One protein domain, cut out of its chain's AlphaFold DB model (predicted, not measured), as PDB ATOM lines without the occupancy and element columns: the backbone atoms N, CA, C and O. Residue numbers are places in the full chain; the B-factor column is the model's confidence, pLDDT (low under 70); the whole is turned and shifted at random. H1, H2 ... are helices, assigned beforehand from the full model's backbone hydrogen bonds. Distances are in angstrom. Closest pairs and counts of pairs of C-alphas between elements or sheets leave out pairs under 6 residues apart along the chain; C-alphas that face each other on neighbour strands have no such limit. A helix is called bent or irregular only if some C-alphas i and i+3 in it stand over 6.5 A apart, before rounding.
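This is residues 261 to 319 of the 329 residues of an uncharacterized protein of Anaerococcus porci (UniProt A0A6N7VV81). Picture one long helix, H2, running along the longest axis, with a shorter helix, H3, folded back from its far end to cross it over residues 288 to 296, while a third helix, H1, stands crosswise near the beginning of H2. The centres of the three helices make a triangle, loosely put together at the H1 corner, and the length comes from the loop around Asn 279 at one end and from the last part of H2 at the other. You are looking at 59 printed residues with three named helices, in the order H1, H2, H3 along the printed part, and no named strand; the class is all helix. The whole is compact, with a radius of gyration of the C-alphas of 11.2 A, yet elongated in outline, spanning 35 by 22 by 21 A.

Begin with the longest helix, H2, residues 286 to 303, and look for what meets it. H3, residues 308 to 318, touches H2, with 14 pairs of C-alphas within 8 A. Look at the C-alphas of Ala 292 and Ile 311, the closest of the two helices, which are 5.1 A apart. H2 touches H3 with residues 288 to 296 alone. The two helices run opposite ways at a steep tilt of 59 degrees, and their centres are 8.5 A apart. Now move to H1, residues 261 to 274, which is close to H2 but not clearly touching it, with 2 pairs of C-alphas within 8 A. Their closest C-alphas are those of Tyr 263 and Asp 286, 6.5 A apart. H1 and H2 run the same way at a steep tilt of 69 degrees, only just short of about perpendicular. H1 is also close to H3 but not clearly touching it, and here the closest C-alphas are those of Leu 270 and Ile 312, 7.6 A apart. The lines of H1 and H3 are about perpendicular, at 82 degrees. Along the backbones of H1 and H3, every O i to N i+4 pair is within hydrogen-bond range; in H2 it is 13 of 14.

Find C-alpha 286 at (-12.208, 15.287, -2.490); from there H2 runs to C-alpha 303 at (-16.002, 5.196, -25.551), 25.5 A from its first C-alpha to its last. After residues 304 to 307, find C-alpha 308 at (-20.733, 8.054, -13.083), where H3 begins; it ends at C-alpha 318, 15.7 A away. For H1, go to the first printed residue, Ser 261, with its C-alpha at (-21.948, 19.486, -0.663). From there H1 runs to C-alpha 274, 18.9 A away. None of the three helices is bent or irregular.

Look for the two C-alphas farthest apart, those of Asn 279 and Glu 302, and you will find them 34.8 A from each other. The first and last printed C-alphas, those of Ser 261 and Tyr 319, are 21.9 A apart. The link from H1 to H2, with 11 residues between them, is long, while the link from H2 to H3, with 4 residues between them, is tight. The printed part, residues 261 to 319 of a chain of 329 residues, has no cut. Read the B-factor column for the model's confidence: the mean pLDDT of the printed part is 81.2, and residues 299 to 307 are under 70. By helix, the mean pLDDT is 89 in H1, 76 in H2 and 83 in H3.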
ATOM      1  N   SER A 261     -20.691  20.231  -0.796       90.31
ATOM      2  CA  SER A 261     -21.948  19.486  -0.663       90.31
ATOM      3  C   SER A 261     -22.106  18.382  -1.708       90.31
ATOM      4  O   SER A 261     -22.674  17.342  -1.392       90.31
ATOM      5  N   ASP A 262     -21.610  18.587  -2.928       86.00
ATOM      6  CA  ASP A 262     -21.770  17.620  -4.014       86.00
ATOM      7  C   ASP A 262     -20.809  16.435  -3.831       86.00
ATOM      8  O   ASP A 262     -21.198  15.289  -4.043       86.00
ATOM      9  N   TYR A 263     -19.593  16.674  -3.323       90.75
ATOM     10  CA  TYR A 263     -18.681  15.598  -2.913       90.75
ATOM     11  C   TYR A 263     -19.243  14.786  -1.746       90.75
ATOM     12  O   TYR A 263     -19.123  13.561  -1.708       90.75
ATOM     13  N   ASP A 264     -19.843  15.459  -0.766       92.25
ATOM     14  CA  ASP A 264     -20.425  14.791   0.396       92.25
ATOM     15  C   ASP A 264     -21.655  13.966  -0.003       92.25
ATOM     16  O   ASP A 264     -21.840  12.852   0.487       92.25
ATOM     17  N   GLU A 265     -22.471  14.470  -0.930       90.44
ATOM     18  CA  GLU A 265     -23.600  13.726  -1.486       90.44
ATOM     19  C   GLU A 265     -23.137  12.533  -2.326       90.44
ATOM     20  O   GLU A 265     -23.670  11.433  -2.177       90.44
ATOM     21  N   PHE A 266     -22.087  12.697  -3.129       91.00
ATOM     22  CA  PHE A 266     -21.508  11.598  -3.894       91.00
ATOM     23  C   PHE A 266     -20.978  10.477  -2.986       91.00
ATOM     24  O   PHE A 266     -21.281   9.307  -3.214       91.00
ATOM     25  N   ARG A 267     -20.305  10.806  -1.872       93.38
ATOM     26  CA  ARG A 267     -19.911   9.806  -0.859       93.38
ATOM     27  C   ARG A 267     -21.103   9.065  -0.257       93.38
ATOM     28  O   ARG A 267     -21.022   7.856  -0.041       93.38
ATOM     29  N   LYS A 268     -22.223   9.750  -0.004       90.75
ATOM     30  CA  LYS A 268     -23.449   9.073   0.454       90.75
ATOM     31  C   LYS A 268     -23.973   8.106  -0.602       90.75
ATOM     32  O   LYS A 268     -24.394   7.012  -0.238       90.75
ATOM     33  N   GLN A 269     -23.918   8.474  -1.882       88.00
ATOM     34  CA  GLN A 269     -24.323   7.595  -2.980       88.00
ATOM     35  C   GLN A 269     -23.408   6.373  -3.109       88.00
ATOM     36  O   GLN A 269     -23.921   5.270  -3.286       88.00
ATOM     37  N   LEU A 270     -22.087   6.527  -2.938       88.00
ATOM     38  CA  LEU A 270     -21.134   5.405  -2.899       88.00
ATOM     39  C   LEU A 270     -21.533   4.359  -1.849       88.00
ATOM     40  O   LEU A 270     -21.552   3.160  -2.134       88.00
ATOM     41  N   VAL A 271     -21.923   4.809  -0.654       90.56
ATOM     42  CA  VAL A 271     -22.395   3.919   0.418       90.56
ATOM     43  C   VAL A 271     -23.771   3.333   0.098       90.56
ATOM     44  O   VAL A 271     -23.971   2.127   0.216       90.56
ATOM     45  N   ALA A 272     -24.731   4.173  -0.297       86.56
ATOM     46  CA  ALA A 272     -26.125   3.768  -0.463       86.56
ATOM     47  C   ALA A 272     -26.340   2.821  -1.651       86.56
ATOM     48  O   ALA A 272     -27.144   1.897  -1.554       86.56
ATOM     49  N   ASN A 273     -25.622   3.047  -2.753       83.00
ATOM     50  CA  ASN A 273     -25.920   2.423  -4.042       83.00
ATOM     51  C   ASN A 273     -24.792   1.516  -4.553       83.00
ATOM     52  O   ASN A 273     -25.061   0.623  -5.351       83.00
ATOM     53  N   TYR A 274     -23.551   1.715  -4.097       82.25
ATOM     54  CA  TYR A 274     -22.366   1.054  -4.665       82.25
ATOM     55  C   TYR A 274     -21.577   0.224  -3.645       82.25
ATOM     56  O   TYR A 274     -20.437  -0.169  -3.887       82.25
ATOM     57  N   GLY A 275     -22.191  -0.062  -2.493       85.38
ATOM     58  CA  GLY A 275     -21.678  -1.019  -1.513       85.38
ATOM     59  C   GLY A 275     -20.391  -0.594  -0.809       85.38
ATOM     60  O   GLY A 275     -19.713  -1.460  -0.255       85.38
ATOM     61  N   PHE A 276     -20.034   0.696  -0.833       89.94
ATOM     62  CA  PHE A 276     -18.881   1.200  -0.090       89.94
ATOM     63  C   PHE A 276     -19.135   1.181   1.422       89.94
ATOM     64  O   PHE A 276     -20.211   1.546   1.901       89.94
ATOM     65  N   ASP A 277     -18.122   0.781   2.188       89.19
ATOM     66  CA  ASP A 277     -18.167   0.740   3.645       89.19
ATOM     67  C   ASP A 277     -18.278   2.160   4.209       89.19
ATOM     68  O   ASP A 277     -17.385   3.001   4.065       89.19
ATOM     69  N   LYS A 278     -19.382   2.409   4.916       91.00
ATOM     70  CA  LYS A 278     -19.671   3.679   5.581       91.00
ATOM     71  C   LYS A 278     -18.549   4.131   6.519       91.00
ATOM     72  O   LYS A 278     -18.352   5.331   6.684       91.00
ATOM     73  N   ASN A 279     -17.826   3.199   7.137       90.25
ATOM     74  CA  ASN A 279     -16.752   3.529   8.071       90.25
ATOM     75  C   ASN A 279     -15.464   3.962   7.361       90.25
ATOM     76  O   ASN A 279     -14.638   4.626   7.977       90.25
ATOM     77  N   LYS A 280     -15.308   3.603   6.083       88.44
ATOM     78  CA  LYS A 280     -14.106   3.872   5.285       88.44
ATOM     79  C   LYS A 280     -14.294   4.997   4.269       88.44
ATOM     80  O   LYS A 280     -13.323   5.525   3.747       88.44
ATOM     81  N   ILE A 281     -15.536   5.411   4.000       89.06
ATOM     82  CA  ILE A 281     -15.839   6.427   2.977       89.06
ATOM     83  C   ILE A 281     -15.172   7.788   3.238       89.06
ATOM     84  O   ILE A 281     -14.929   8.553   2.309       89.06
ATOM     85  N   ASN A 282     -14.853   8.087   4.498       88.19
ATOM     86  CA  ASN A 282     -14.182   9.329   4.880       88.19
ATOM     87  C   ASN A 282     -12.686   9.339   4.526       88.19
ATOM     88  O   ASN A 282     -12.100  10.418   4.478       88.19
ATOM     89  N   ASP A 283     -12.088   8.176   4.255       90.56
ATOM     90  CA  ASP A 283     -10.699   8.067   3.792       90.56
ATOM     91  C   ASP A 283     -10.565   8.442   2.303       90.56
ATOM     92  O   ASP A 283      -9.463   8.727   1.837       90.56
ATOM     93  N   ILE A 284     -11.681   8.472   1.561       90.75
ATOM     94  CA  ILE A 284     -11.743   8.912   0.162       90.75
ATOM     95  C   ILE A 284     -11.887  10.434   0.155       90.75
ATOM     96  O   ILE A 284     -12.960  10.970   0.454       90.75
ATOM     97  N   THR A 285     -10.818  11.157  -0.163       91.88
ATOM     98  CA  THR A 285     -10.785  12.625  -0.119       91.88
ATOM     99  C   THR A 285     -11.420  13.258  -1.359       91.88
ATOM    100  O   THR A 285     -11.744  12.584  -2.333       91.88
ATOM    101  N   ASP A 286     -11.667  14.573  -1.321       90.56
ATOM    102  CA  ASP A 286     -12.208  15.287  -2.490       90.56
ATOM    103  C   ASP A 286     -11.218  15.229  -3.669       90.56
ATOM    104  O   ASP A 286     -11.640  15.099  -4.812       90.56
ATOM    105  N   ALA A 287      -9.910  15.222  -3.379       84.75
ATOM    106  CA  ALA A 287      -8.862  15.076  -4.386       84.75
ATOM    107  C   ALA A 287      -8.869  13.684  -5.038       84.75
ATOM    108  O   ALA A 287      -8.643  13.576  -6.239       84.75
ATOM    109  N   ASP A 288      -9.183  12.631  -4.278       86.94
ATOM    110  CA  ASP A 288      -9.300  11.277  -4.831       86.94
ATOM    111  C   ASP A 288     -10.517  11.172  -5.758       86.94
ATOM    112  O   ASP A 288     -10.449  10.563  -6.823       86.94
ATOM    113  N   ILE A 289     -11.623  11.830  -5.400       89.12
ATOM    114  CA  ILE A 289     -12.813  11.919  -6.258       89.12
ATOM    115  C   ILE A 289     -12.509  12.733  -7.526       89.12
ATOM    116  O   ILE A 289     -12.931  12.341  -8.612       89.12
ATOM    117  N   ASP A 290     -11.750  13.826  -7.417       85.06
ATOM    118  CA  ASP A 290     -11.297  14.608  -8.574       85.06
ATOM    119  C   ASP A 290     -10.396  13.789  -9.503       85.06
ATOM    120  O   ASP A 290     -10.577  13.819 -10.721       85.06
ATOM    121  N   LEU A 291      -9.472  13.009  -8.937       82.50
ATOM    122  CA  LEU A 291      -8.595  12.116  -9.689       82.50
ATOM    123  C   LEU A 291      -9.389  11.010 -10.399       82.50
ATOM    124  O   LEU A 291      -9.172  10.767 -11.587       82.50
ATOM    125  N   ALA A 292     -10.342  10.377  -9.711       87.25
ATOM    126  CA  ALA A 292     -11.233   9.389 -10.317       87.25
ATOM    127  C   ALA A 292     -12.079   9.990 -11.443       87.25
ATOM    128  O   ALA A 292     -12.217   9.385 -12.505       87.25
ATOM    129  N   ASN A 293     -12.621  11.191 -11.228       84.69
ATOM    130  CA  ASN A 293     -13.385  11.918 -12.232       84.69
ATOM    131  C   ASN A 293     -12.536  12.228 -13.466       84.69
ATOM    132  O   ASN A 293     -12.970  11.981 -14.586       84.69
ATOM    133  N   TYR A 294     -11.312  12.711 -13.266       82.62
ATOM    134  CA  TYR A 294     -10.382  12.973 -14.355       82.62
ATOM    135  C   TYR A 294     -10.054  11.697 -15.148       82.62
ATOM    136  O   TYR A 294     -10.205  11.684 -16.369       82.62
ATOM    137  N   ARG A 295      -9.698  10.595 -14.468       81.31
ATOM    138  CA  ARG A 295      -9.416   9.294 -15.107       81.31
ATOM    139  C   ARG A 295     -10.619   8.750 -15.875       81.31
ATOM    140  O   ARG A 295     -10.468   8.257 -16.990       81.31
ATOM    141  N   ALA A 296     -11.819   8.876 -15.312       81.81
ATOM    142  CA  ALA A 296     -13.051   8.496 -15.986       81.81
ATOM    143  C   ALA A 296     -13.284   9.340 -17.246       81.81
ATOM    144  O   ALA A 296     -13.557   8.782 -18.303       81.81
ATOM    145  N   GLN A 297     -13.114  10.665 -17.173       73.94
ATOM    146  CA  GLN A 297     -13.279  11.565 -18.320       73.94
ATOM    147  C   GLN A 297     -12.332  11.241 -19.480       73.94
ATOM    148  O   GLN A 297     -12.767  11.280 -20.626       73.94
ATOM    149  N   GLN A 298     -11.091  10.835 -19.208       70.69
ATOM    150  CA  GLN A 298     -10.170  10.400 -20.266       70.69
ATOM    151  C   GLN A 298     -10.658   9.126 -20.986       70.69
ATOM    152  O   GLN A 298     -10.561   9.030 -22.204       70.69
ATOM    153  N   LYS A 299     -11.286   8.184 -20.268       69.06
ATOM    154  CA  LYS A 299     -11.880   6.968 -20.867       69.06
ATOM    155  C   LYS A 299     -13.145   7.244 -21.684       69.06
ATOM    156  O   LYS A 299     -13.504   6.478 -22.581       69.06
ATOM    157  N   LEU A 300     -13.841   8.336 -21.374       65.81
ATOM    158  CA  LEU A 300     -15.055   8.759 -22.071       65.81
ATOM    159  C   LEU A 300     -14.780   9.325 -23.459       65.81
ATOM    160  O   LEU A 300     -15.597   9.120 -24.358       65.81
ATOM    161  N   GLU A 301     -13.635   9.979 -23.646       58.06
ATOM    162  CA  GLU A 301     -13.195  10.462 -24.960       58.06
ATOM    163  C   GLU A 301     -12.938   9.304 -25.948       58.06
ATOM    164  O   GLU A 301     -13.036   9.506 -27.158       58.06
ATOM    165  N   GLU A 302     -12.731   8.075 -25.455       49.59
ATOM    166  CA  GLU A 302     -12.561   6.863 -26.272       49.59
ATOM    167  C   GLU A 302     -13.859   6.055 -26.491       49.59
ATOM    168  O   GLU A 302     -13.982   5.360 -27.500       49.59
ATOM    169  N   THR A 303     -14.843   6.127 -25.580       51.25
ATOM    170  CA  THR A 303     -16.002   5.196 -25.551       51.25
ATOM    171  C   THR A 303     -17.391   5.851 -25.629       51.25
ATOM    172  O   THR A 303     -18.377   5.167 -25.909       51.25
ATOM    173  N   GLY A 304     -17.497   7.175 -25.459       39.84
ATOM    174  CA  GLY A 304     -18.678   7.963 -25.837       39.84
ATOM    175  C   GLY A 304     -19.882   7.992 -24.878       39.84
ATOM    176  O   GLY A 304     -20.919   8.524 -25.272       39.84
ATOM    177  N   PHE A 305     -19.799   7.497 -23.636       36.59
ATOM    178  CA  PHE A 305     -20.929   7.551 -22.684       36.59
ATOM    179  C   PHE A 305     -20.527   7.990 -21.282       36.59
ATOM    180  O   PHE A 305     -20.007   7.184 -20.527       36.59
ATOM    181  N   GLY A 306     -20.812   9.251 -20.926       53.19
ATOM    182  CA  GLY A 306     -20.502   9.847 -19.624       53.19
ATOM    183  C   GLY A 306     -21.169   9.143 -18.449       53.19
ATOM    184  O   GLY A 306     -22.279   9.508 -18.070       53.19
ATOM    185  N   ASP A 307     -20.490   8.147 -17.886       63.75
ATOM    186  CA  ASP A 307     -21.034   7.322 -16.818       63.75
ATOM    187  C   ASP A 307     -20.328   7.601 -15.487       63.75
ATOM    188  O   ASP A 307     -19.118   7.418 -15.334       63.75
ATOM    189  N   ILE A 308     -21.123   8.004 -14.496       72.56
ATOM    190  CA  ILE A 308     -20.733   8.054 -13.083       72.56
ATOM    191  C   ILE A 308     -20.155   6.704 -12.622       72.56
ATOM    192  O   ILE A 308     -19.286   6.674 -11.752       72.56
ATOM    193  N   GLY A 309     -20.564   5.599 -13.259       74.75
ATOM    194  CA  GLY A 309     -20.011   4.259 -13.086       74.75
ATOM    195  C   GLY A 309     -18.500   4.170 -13.301       74.75
ATOM    196  O   GLY A 309     -17.834   3.484 -12.532       74.75
ATOM    197  N   LEU A 310     -17.928   4.911 -14.257       80.62
ATOM    198  CA  LEU A 310     -16.475   4.909 -14.486       80.62
ATOM    199  C   LEU A 310     -15.718   5.608 -13.354       80.62
ATOM    200  O   LEU A 310     -14.656   5.150 -12.944       80.62
ATOM    201  N   ILE A 311     -16.281   6.689 -12.809       86.44
ATOM    202  CA  ILE A 311     -15.712   7.374 -11.639       86.44
ATOM    203  C   ILE A 311     -15.695   6.407 -10.452       86.44
ATOM    204  O   ILE A 311     -14.703   6.296  -9.739       86.44
ATOM    205  N   ILE A 312     -16.786   5.665 -10.266       86.06
ATOM    206  CA  ILE A 312     -16.928   4.681  -9.191       86.06
ATOM    207  C   ILE A 312     -15.945   3.518  -9.369       86.06
ATOM    208  O   ILE A 312     -15.345   3.081  -8.389       86.06
ATOM    209  N   GLU A 313     -15.736   3.054 -10.602       83.69
ATOM    210  CA  GLU A 313     -14.759   2.012 -10.922       83.69
ATOM    211  C   GLU A 313     -13.332   2.449 -10.578       83.69
ATOM    212  O   GLU A 313     -12.591   1.703  -9.937       83.69
ATOM    213  N   GLU A 314     -12.956   3.677 -10.935       86.44
ATOM    214  CA  GLU A 314     -11.646   4.230 -10.589       86.44
ATOM    215  C   GLU A 314     -11.474   4.392  -9.074       86.44
ATOM    216  O   GLU A 314     -10.416   4.059  -8.538       86.44
ATOM    217  N   ILE A 315     -12.521   4.798  -8.349       87.88
ATOM    218  CA  ILE A 315     -12.505   4.816  -6.877       87.88
ATOM    219  C   ILE A 315     -12.334   3.403  -6.307       87.88
ATOM    220  O   ILE A 315     -11.552   3.212  -5.375       87.88
ATOM    221  N   GLY A 316     -13.013   2.405  -6.873       84.38
ATOM    222  CA  GLY A 316     -12.879   1.003  -6.474       84.38
ATOM    223  C   GLY A 316     -11.458   0.460  -6.649       84.38
ATOM    224  O   GLY A 316     -10.978  -0.278  -5.789       84.38
ATOM    225  N   LYS A 317     -10.760   0.869  -7.717       83.50
ATOM    226  CA  LYS A 317      -9.351   0.514  -7.967       83.50
ATOM    227  C   LYS A 317      -8.389   1.189  -7.001       83.50
ATOM    228  O   LYS A 317      -7.441   0.555  -6.553       83.50
ATOM    229  N   MET A 318      -8.629   2.458  -6.669       85.06
ATOM    230  CA  MET A 318      -7.802   3.187  -5.701       85.06
ATOM    231  C   MET A 318      -7.972   2.655  -4.271       85.06
ATOM    232  O   MET A 318      -7.039   2.727  -3.474       85.06
ATOM    233  N   TYR A 319      -9.145   2.098  -3.952       84.62
ATOM    234  CA  TYR A 319      -9.487   1.603  -2.619       84.62
ATOM    235  C   TYR A 319     -10.029   0.158  -2.653       84.62
ATOM    236  O   TYR A 319     -11.206  -0.081  -2.350       84.62
TER     237      TYR A 319